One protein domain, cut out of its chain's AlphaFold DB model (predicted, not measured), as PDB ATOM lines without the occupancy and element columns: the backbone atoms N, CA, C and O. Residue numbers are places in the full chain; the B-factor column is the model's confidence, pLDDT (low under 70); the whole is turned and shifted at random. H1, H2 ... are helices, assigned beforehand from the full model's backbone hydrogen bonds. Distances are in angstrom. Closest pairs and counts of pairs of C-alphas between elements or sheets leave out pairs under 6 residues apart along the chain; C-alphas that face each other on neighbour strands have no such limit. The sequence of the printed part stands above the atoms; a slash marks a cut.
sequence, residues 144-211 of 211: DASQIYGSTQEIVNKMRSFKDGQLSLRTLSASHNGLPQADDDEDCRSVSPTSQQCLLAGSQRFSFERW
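What this domain is: This is residues 144 to 211 of the 211 residues of an uncharacterized protein of Necator americanus (UniProt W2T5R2). Little regular structure: two short helices, H1 and H2, make a corner toward one end of the longest axis and a third, H3, lies toward the other, with one long winding loop, residues 160 to 185, from H2 to H3 and a long tail with no named element, residues 190 to 211, after H3. Between H2 and H3 the chain folds back on itself, residues 170 to 171 pairing antiparallel with 177 to 178. The printed part has 68 residues, 15 in the named helices H1, H2, H3, with no named strand: all helix. It is only just compact, close to loose, with radius of gyration of the C-alphas 12.7 A and spans of 36 by 31 by 21 A.

Where its parts are: H1, residues 146 to 149, begins at C-alpha (142.158, -39.159, 247.704). H2, residues 153 to 159, measures 9.7 A. H3, residues 186 to 189, ends at C-alpha (157.556, -56.436, 237.776).

How they stand to each other: H1 and H2 only just touch, only at the corner, with 3 pairs of C-alphas within 8 A; the closest, Tyr 149 and Val 156, are 5.8 A apart. H3 is apart from both. In H2 every O i to N i+4 pair is within hydrogen-bond range; H1 and H3 are too short for one, and of their single O i to N i+3 pairs H3's is within range, H1's not.

The domain as a whole: The farthest C-alphas, Asp 164 and Ser 192, are 36.9 A apart. The printed part has no cut. H1 to H2 is a tight link, H2 to H3 a long one. pLDDT is under 70 at residues 183 to 196 and 206 to 211.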
ATOM      1  N   ASP A 144     141.595 -33.730 249.755       93.44
ATOM      2  CA  ASP A 144     140.759 -34.660 250.517       93.44
ATOM      3  C   ASP A 144     141.437 -36.007 250.800       93.44
ATOM      4  O   ASP A 144     140.788 -36.941 251.276       93.44
ATOM      5  N   ALA A 145     142.755 -36.092 250.581       92.50
ATOM      6  CA  ALA A 145     143.546 -37.305 250.765       92.50
ATOM      7  C   ALA A 145     143.027 -38.485 249.923       92.50
ATOM      8  O   ALA A 145     143.157 -39.655 250.303       92.50
ATOM      9  N   SER A 146     142.474 -38.192 248.748       91.25
ATOM     10  CA  SER A 146     142.158 -39.159 247.704       91.25
ATOM     11  C   SER A 146     143.374 -39.991 247.277       91.25
ATOM     12  O   SER A 146     143.211 -41.150 246.894       91.25
ATOM     13  N   GLN A 147     144.601 -39.483 247.443       89.31
ATOM     14  CA  GLN A 147     145.817 -40.282 247.256       89.31
ATOM     15  C   GLN A 147     145.907 -41.473 248.237       89.31
ATOM     16  O   GLN A 147     146.472 -42.516 247.897       89.31
ATOM     17  N   ILE A 148     145.316 -41.353 249.432       90.38
ATOM     18  CA  ILE A 148     145.231 -42.417 250.446       90.38
ATOM     19  C   ILE A 148     143.953 -43.236 250.256       90.38
ATOM     20  O   ILE A 148     144.006 -44.464 250.227       90.38
ATOM     21  N   TYR A 149     142.803 -42.571 250.137       90.00
ATOM     22  CA  TYR A 149     141.494 -43.229 250.206       90.00
ATOM     23  C   TYR A 149     140.937 -43.679 248.851       90.00
ATOM     24  O   TYR A 149     140.090 -44.569 248.807       90.00
ATOM     25  N   GLY A 150     141.437 -43.115 247.755       90.00
ATOM     26  CA  GLY A 150     140.960 -43.342 246.396       90.00
ATOM     27  C   GLY A 150     139.943 -42.298 245.939       90.00
ATOM     28  O   GLY A 150     139.166 -41.768 246.729       90.00
ATOM     29  N   SER A 151     139.932 -42.033 244.630       89.06
ATOM     30  CA  SER A 151     138.982 -41.109 243.982       89.06
ATOM     31  C   SER A 151     137.742 -41.799 243.394       89.06
ATOM     32  O   SER A 151     136.784 -41.122 243.022       89.06
ATOM     33  N   THR A 152     137.727 -43.134 243.303       87.69
ATOM     34  CA  THR A 152     136.587 -43.907 242.774       87.69
ATOM     35  C   THR A 152     136.094 -44.932 243.785       87.69
ATOM     36  O   THR A 152     136.856 -45.402 244.633       87.69
ATOM     37  N   GLN A 153     134.818 -45.310 243.693       88.94
ATOM     38  CA  GLN A 153     134.219 -46.255 244.636       88.94
ATOM     39  C   GLN A 153     134.885 -47.636 244.562       88.94
ATOM     40  O   GLN A 153     135.019 -48.312 245.579       88.94
ATOM     41  N   GLU A 154     135.337 -48.041 243.378       88.38
ATOM     42  CA  GLU A 154     136.047 -49.298 243.157       88.38
ATOM     43  C   GLU A 154     137.372 -49.312 243.924       88.38
ATOM     44  O   GLU A 154     137.655 -50.278 244.633       88.38
ATOM     45  N   ILE A 155     138.156 -48.229 243.842       87.81
ATOM     46  CA  ILE A 155     139.423 -48.098 244.577       87.81
ATOM     47  C   ILE A 155     139.151 -48.031 246.081       87.81
ATOM     48  O   ILE A 155     139.757 -48.784 246.839       87.81
ATOM     49  N   VAL A 156     138.192 -47.205 246.509       90.62
ATOM     50  CA  VAL A 156     137.798 -47.084 247.923       90.62
ATOM     51  C   VAL A 156     137.408 -48.449 248.497       90.62
ATOM     52  O   VAL A 156     137.824 -48.801 249.599       90.62
ATOM     53  N   ASN A 157     136.641 -49.250 247.755       90.69
ATOM     54  CA  ASN A 157     136.240 -50.583 248.195       90.69
ATOM     55  C   ASN A 157     137.434 -51.540 248.293       90.69
ATOM     56  O   ASN A 157     137.510 -52.297 249.254       90.69
ATOM     57  N   LYS A 158     138.384 -51.486 247.351       88.38
ATOM     58  CA  LYS A 158     139.617 -52.290 247.419       88.38
ATOM     59  C   LYS A 158     140.531 -51.879 248.579       88.38
ATOM     60  O   LYS A 158     141.205 -52.724 249.160       88.38
ATOM     61  N   MET A 159     140.544 -50.593 248.929       89.56
ATOM     62  CA  MET A 159     141.383 -50.041 249.996       89.56
ATOM     63  C   MET A 159     140.852 -50.322 251.402       89.56
ATOM     64  O   MET A 159     141.606 -50.207 252.365       89.56
ATOM     65  N   ARG A 160     139.576 -50.679 251.567       92.31
ATOM     66  CA  ARG A 160     138.962 -50.899 252.886       92.31
ATOM     67  C   ARG A 160     139.036 -52.363 253.303       92.31
ATOM     68  O   ARG A 160     138.750 -53.258 252.518       92.31
ATOM     69  N   SER A 161     139.334 -52.609 254.580       92.56
ATOM     70  CA  SER A 161     139.229 -53.956 255.162       92.56
ATOM     71  C   SER A 161     137.781 -54.335 255.498       92.56
ATOM     72  O   SER A 161     137.480 -55.506 255.720       92.56
ATOM     73  N   PHE A 162     136.900 -53.327 255.587       93.56
ATOM     74  CA  PHE A 162     135.525 -53.419 256.094       93.56
ATOM     75  C   PHE A 162     135.410 -53.980 257.521       93.56
ATOM     76  O   PHE A 162     134.325 -54.358 257.953       93.56
ATOM     77  N   LYS A 163     136.513 -53.975 258.279       94.00
ATOM     78  CA  LYS A 163     136.576 -54.378 259.686       94.00
ATOM     79  C   LYS A 163     137.012 -53.185 260.518       94.00
ATOM     80  O   LYS A 163     137.991 -52.528 260.173       94.00
ATOM     81  N   ASP A 164     136.244 -52.868 261.556       94.31
ATOM     82  CA  ASP A 164     136.546 -51.801 262.523       94.31
ATOM     83  C   ASP A 164     136.857 -50.424 261.896       94.31
ATOM     84  O   ASP A 164     137.571 -49.607 262.469       94.31
ATOM     85  N   GLY A 165     136.347 -50.163 260.684       91.19
ATOM     86  CA  GLY A 165     136.611 -48.924 259.946       91.19
ATOM     87  C   GLY A 165     138.028 -48.791 259.369       91.19
ATOM     88  O   GLY A 165     138.409 -47.694 258.971       91.19
ATOM     89  N   GLN A 166     138.804 -49.875 259.303       92.31
ATOM     90  CA  GLN A 166     140.211 -49.835 258.903       92.31
ATOM     91  C   GLN A 166     140.424 -49.933 257.382       92.31
ATOM     92  O   GLN A 166     139.581 -50.425 256.620       92.31
ATOM     93  N   LEU A 167     141.601 -49.477 256.946       92.69
ATOM     94  CA  LEU A 167     142.127 -49.764 255.615       92.69
ATOM     95  C   LEU A 167     142.687 -51.189 255.563       92.69
ATOM     96  O   LEU A 167     143.083 -51.765 256.577       92.69
ATOM     97  N   SER A 168     142.700 -51.760 254.367       91.00
ATOM     98  CA  SER A 168     143.366 -53.021 254.080       91.00
ATOM     99  C   SER A 168     144.874 -52.817 254.189       91.00
ATOM    100  O   SER A 168     145.415 -51.869 253.622       91.00
ATOM    101  N   LEU A 169     145.549 -53.689 254.932       89.75
ATOM    102  CA  LEU A 169     146.992 -53.642 255.150       89.75
ATOM    103  C   LEU A 169     147.588 -55.030 254.944       89.75
ATOM    104  O   LEU A 169     146.943 -56.047 255.202       89.75
ATOM    105  N   ARG A 170     148.854 -55.065 254.533       87.81
ATOM    106  CA  ARG A 170     149.665 -56.282 254.530       87.81
ATOM    107  C   ARG A 170     150.513 -56.338 255.793       87.81
ATOM    108  O   ARG A 170     151.181 -55.365 256.127       87.81
ATOM    109  N   THR A 171     150.574 -57.489 256.445       86.75
ATOM    110  CA  THR A 171     151.507 -57.709 257.556       86.75
ATOM    111  C   THR A 171     152.917 -57.937 257.013       86.75
ATOM    112  O   THR A 171     153.138 -58.851 256.221       86.75
ATOM    113  N   LEU A 172     153.866 -57.084 257.405       84.00
ATOM    114  CA  LEU A 172     155.282 -57.178 257.022       84.00
ATOM    115  C   LEU A 172     156.116 -57.868 258.107       84.00
ATOM    116  O   LEU A 172     157.043 -58.610 257.799       84.00
ATOM    117  N   SER A 173     155.787 -57.629 259.376       86.19
ATOM    118  CA  SER A 173     156.386 -58.292 260.537       86.19
ATOM    119  C   SER A 173     155.385 -58.345 261.695       86.19
ATOM    120  O   SER A 173     154.291 -57.792 261.598       86.19
ATOM    121  N   ALA A 174     155.765 -58.967 262.815       80.19
ATOM    122  CA  ALA A 174     154.928 -59.028 264.017       80.19
ATOM    123  C   ALA A 174     154.515 -57.644 264.562       80.19
ATOM    124  O   ALA A 174     153.489 -57.535 265.226       80.19
ATOM    125  N   SER A 175     155.294 -56.593 264.279       83.56
ATOM    126  CA  SER A 175     155.055 -55.222 264.750       83.56
ATOM    127  C   SER A 175     154.758 -54.218 263.634       83.56
ATOM    128  O   SER A 175     154.426 -53.071 263.932       83.56
ATOM    129  N   HIS A 176     154.887 -54.608 262.361       85.50
ATOM    130  CA  HIS A 176     154.771 -53.685 261.236       85.50
ATOM    131  C   HIS A 176     153.798 -54.187 260.176       85.50
ATOM    132  O   HIS A 176     153.933 -55.280 259.626       85.50
ATOM    133  N   ASN A 177     152.860 -53.311 259.839       88.19
ATOM    134  CA  ASN A 177     152.002 -53.435 258.674       88.19
ATOM    135  C   ASN A 177     152.482 -52.471 257.583       88.19
ATOM    136  O   ASN A 177     153.115 -51.456 257.867       88.19
ATOM    137  N   GLY A 178     152.175 -52.794 256.336       86.44
ATOM    138  CA  GLY A 178     152.457 -51.976 255.167       86.44
ATOM    139  C   GLY A 178     151.261 -51.920 254.231       86.44
ATOM    140  O   GLY A 178     150.217 -52.527 254.486       86.44
ATOM    141  N   LEU A 179     151.432 -51.197 253.128       88.00
ATOM    142  CA  LEU A 179     150.410 -51.114 252.095       88.00
ATOM    143  C   LEU A 179     150.135 -52.498 251.475       88.00
ATOM    144  O   LEU A 179     151.057 -53.319 251.358       88.00
ATOM    145  N   PRO A 180     148.874 -52.771 251.094       87.12
ATOM    146  CA  PRO A 180     148.524 -53.973 250.354       87.12
ATOM    147  C   PRO A 180     149.224 -53.991 248.989       87.12
ATOM    148  O   PRO A 180     149.720 -52.971 248.512       87.12
ATOM    149  N   GLN A 181     149.294 -55.160 248.359       82.69
ATOM    150  CA  GLN A 181     149.826 -55.288 247.000       82.69
ATOM    151  C   GLN A 181     148.696 -55.113 245.987       82.69
ATOM    152  O   GLN A 181     147.571 -55.543 246.236       82.69
ATOM    153  N   ALA A 182     148.993 -54.455 244.871       74.94
ATOM    154  CA  ALA A 182     148.085 -54.363 243.739       74.94
ATOM    155  C   ALA A 182     148.130 -55.659 242.917       74.94
ATOM    156  O   ALA A 182     149.176 -56.308 242.814       74.94
ATOM    157  N   ASP A 183     146.994 -56.014 242.318       67.31
ATOM    158  CA  ASP A 183     146.886 -57.168 241.426       67.31
ATOM    159  C   ASP A 183     147.773 -56.961 240.185       67.31
ATOM    160  O   ASP A 183     147.664 -55.930 239.529       67.31
ATOM    161  N   ASP A 184     148.638 -57.939 239.887       59.44
ATOM    162  CA  ASP A 184     149.349 -58.169 238.614       59.44
ATOM    163  C   ASP A 184     149.682 -56.940 237.737       59.44
ATOM    164  O   ASP A 184     149.469 -56.949 236.525       59.44
ATOM    165  N   ASP A 185     150.283 -55.904 238.325       62.28
ATOM    166  CA  ASP A 185     150.837 -54.796 237.548       62.28
ATOM    167  C   ASP A 185     152.256 -55.147 237.066       62.28
ATOM    168  O   ASP A 185     153.182 -55.382 237.857       62.28
ATOM    169  N   GLU A 186     152.419 -55.247 235.746       59.09
ATOM    170  CA  GLU A 186     153.705 -55.557 235.125       59.09
ATOM    171  C   GLU A 186     154.696 -54.394 235.184       59.09
ATOM    172  O   GLU A 186     155.898 -54.653 235.117       59.09
ATOM    173  N   ASP A 187     154.241 -53.152 235.384       65.44
ATOM    174  CA  ASP A 187     155.134 -51.994 235.420       65.44
ATOM    175  C   ASP A 187     156.158 -52.150 236.557       65.44
ATOM    176  O   ASP A 187     157.366 -52.054 236.323       65.44
ATOM    177  N   CYS A 188     155.719 -52.549 237.759       67.81
ATOM    178  CA  CYS A 188     156.637 -52.829 238.871       67.81
ATOM    179  C   CYS A 188     157.405 -54.150 238.724       67.81
ATOM    180  O   CYS A 188     158.495 -54.285 239.284       67.81
ATOM    181  N   ARG A 189     156.878 -55.139 237.987       62.09
ATOM    182  CA  ARG A 189     157.556 -56.436 237.776       62.09
ATOM    183  C   ARG A 189     158.647 -56.370 236.709       62.09
ATOM    184  O   ARG A 189     159.602 -57.138 236.777       62.09
ATOM    185  N   SER A 190     158.539 -55.437 235.765       55.81
ATOM    186  CA  SER A 190     159.455 -55.294 234.626       55.81
ATOM    187  C   SER A 190     160.897 -54.934 235.015       55.81
ATOM    188  O   SER A 190     161.812 -55.115 234.215       55.81
ATOM    189  N   VAL A 191     161.119 -54.470 236.252       57.12
ATOM    190  CA  VAL A 191     162.430 -54.006 236.732       57.12
ATOM    191  C   VAL A 191     163.344 -55.164 237.176       57.12
ATOM    192  O   VAL A 191     164.562 -55.030 237.115       57.12
ATOM    193  N   SER A 192     162.795 -56.309 237.611       53.09
ATOM    194  CA  SER A 192     163.566 -57.513 237.984       53.09
ATOM    195  C   SER A 192     162.638 -58.716 238.251       53.09
ATOM    196  O   SER A 192     161.562 -58.522 238.815       53.09
ATOM    197  N   PRO A 193     163.050 -59.974 237.990       53.84
ATOM    198  CA  PRO A 193     162.329 -61.173 238.448       53.84
ATOM    199  C   PRO A 193     162.233 -61.308 239.983       53.84
ATOM    200  O   PRO A 193     161.424 -62.084 240.481       53.84
ATOM    201  N   THR A 194     163.019 -60.536 240.743       56.88
ATOM    202  CA  THR A 194     162.888 -60.370 242.207       56.88
ATOM    203  C   THR A 194     162.105 -59.114 242.605       56.88
ATOM    204  O   THR A 194     162.021 -58.784 243.789       56.88
ATOM    205  N   SER A 195     161.561 -58.371 241.633       60.34
ATOM    206  CA  SER A 195     160.899 -57.099 241.894       60.34
ATOM    207  C   SER A 195     159.597 -57.306 242.657       60.34
ATOM    208  O   SER A 195     158.775 -58.171 242.348       60.34
ATOM    209  N   GLN A 196     159.421 -56.484 243.685       64.44
ATOM    210  CA  GLN A 196     158.204 -56.449 244.474       64.44
ATOM    211  C   GLN A 196     157.048 -55.955 243.597       64.44
ATOM    212  O   GLN A 196     157.205 -55.044 242.786       64.44
ATOM    213  N   GLN A 197     155.883 -56.576 243.770       72.25
ATOM    214  CA  GLN A 197     154.641 -56.138 243.133       72.25
ATOM    215  C   GLN A 197     154.337 -54.686 243.524       72.25
ATOM    216  O   GLN A 197     154.702 -54.269 244.628       72.25
ATOM    217  N   CYS A 198     153.654 -53.946 242.644       79.38
ATOM    218  CA  CYS A 198     153.201 -52.595 242.964       79.38
ATOM    219  C   CYS A 198     152.378 -52.590 244.260       79.38
ATOM    220  O   CYS A 198     151.672 -53.553 244.576       79.38
ATOM    221  N   LEU A 199     152.470 -51.497 245.011       84.94
ATOM    222  CA  LEU A 199     151.654 -51.278 246.196       84.94
ATOM    223  C   LEU A 199     150.308 -50.688 245.782       84.94
ATOM    224  O   LEU A 199     150.221 -49.852 244.881       84.94
ATOM    225  N   LEU A 200     149.260 -51.127 246.464       85.69
ATOM    226  CA  LEU A 200     147.919 -50.602 246.311       85.69
ATOM    227  C   LEU A 200     147.746 -49.399 247.248       85.69
ATOM    228  O   LEU A 200     147.906 -49.504 248.466       85.69
ATOM    229  N   ALA A 201     147.418 -48.259 246.648       87.94
ATOM    230  CA  ALA A 201     147.100 -46.999 247.310       87.94
ATOM    231  C   ALA A 201     145.910 -46.334 246.594       87.94
ATOM    232  O   ALA A 201     145.447 -46.822 245.559       87.94
ATOM    233  N   GLY A 202     145.427 -45.206 247.121       85.69
ATOM    234  CA  GLY A 202     144.368 -44.425 246.475       85.69
ATOM    235  C   GLY A 202     144.766 -43.884 245.095       85.69
ATOM    236  O   GLY A 202     143.922 -43.799 244.203       85.69
ATOM    237  N   SER A 203     146.058 -43.596 244.893       82.06
ATOM    238  CA  SER A 203     146.652 -43.230 243.599       82.06
ATOM    239  C   SER A 203     147.548 -44.338 243.040       82.06
ATOM    240  O   SER A 203     148.396 -44.891 243.740       82.06
ATOM    241  N   GLN A 204     147.433 -44.596 241.733       73.12
ATOM    242  CA  GLN A 204     148.274 -45.559 241.007       73.12
ATOM    243  C   GLN A 204     149.722 -45.074 240.805       73.12
ATOM    244  O   GLN A 204     150.590 -45.863 240.445       73.12
ATOM    245  N   ARG A 205     150.012 -43.785 241.039       72.12
ATOM    246  CA  ARG A 205     151.366 -43.220 240.871       72.12
ATOM    247  C   ARG A 205     152.283 -43.435 242.069       72.12
ATOM    248  O   ARG A 205     153.495 -43.330 241.919       72.12
ATOM    249  N   PHE A 206     151.728 -43.839 243.210       67.75
ATOM    250  CA  PHE A 206     152.488 -44.062 244.439       67.75
ATOM    251  C   PHE A 206     153.630 -45.082 244.268       67.75
ATOM    252  O   PHE A 206     154.685 -44.948 244.876       67.75
ATOM    253  N   SER A 207     153.449 -46.093 243.412       59.72
ATOM    254  CA  SER A 207     154.455 -47.148 243.209       59.72
ATOM    255  C   SER A 207     155.644 -46.739 242.322       59.72
ATOM    256  O   SER A 207     156.615 -47.490 242.248       59.72
ATOM    257  N   PHE A 208     155.597 -45.580 241.652       55.00
ATOM    258  CA  PHE A 208     156.658 -45.127 240.739       55.00
ATOM    259  C   PHE A 208     157.771 -44.324 241.427       55.00
ATOM    260  O   PHE A 208     158.863 -44.196 240.874       55.00
ATOM    261  N   GLU A 209     157.537 -43.818 242.638       52.56
ATOM    262  CA  GLU A 209     158.529 -43.068 243.410       52.56
ATOM    263  C   GLU A 209     159.355 -44.025 244.279       52.56
ATOM    264  O   GLU A 209     159.155 -44.150 245.486       52.56
ATOM    265  N   ARG A 210     160.278 -44.759 243.646       40.66
ATOM    266  CA  ARG A 210     161.259 -45.582 244.365       40.66
ATOM    267  C   ARG A 210     162.534 -44.762 244.578       40.66
ATOM    268  O   ARG A 210     163.168 -44.369 243.601       40.66
ATOM    269  N   TRP A 211     162.875 -44.515 245.842       36.50
ATOM    270  CA  TRP A 211     164.146 -43.926 246.278       36.50
ATOM    271  C   TRP A 211     165.157 -45.020 246.613       36.50
ATOM    272  O   TRP A 211     164.746 -46.013 247.260       36.50
TER     273      TRP A 211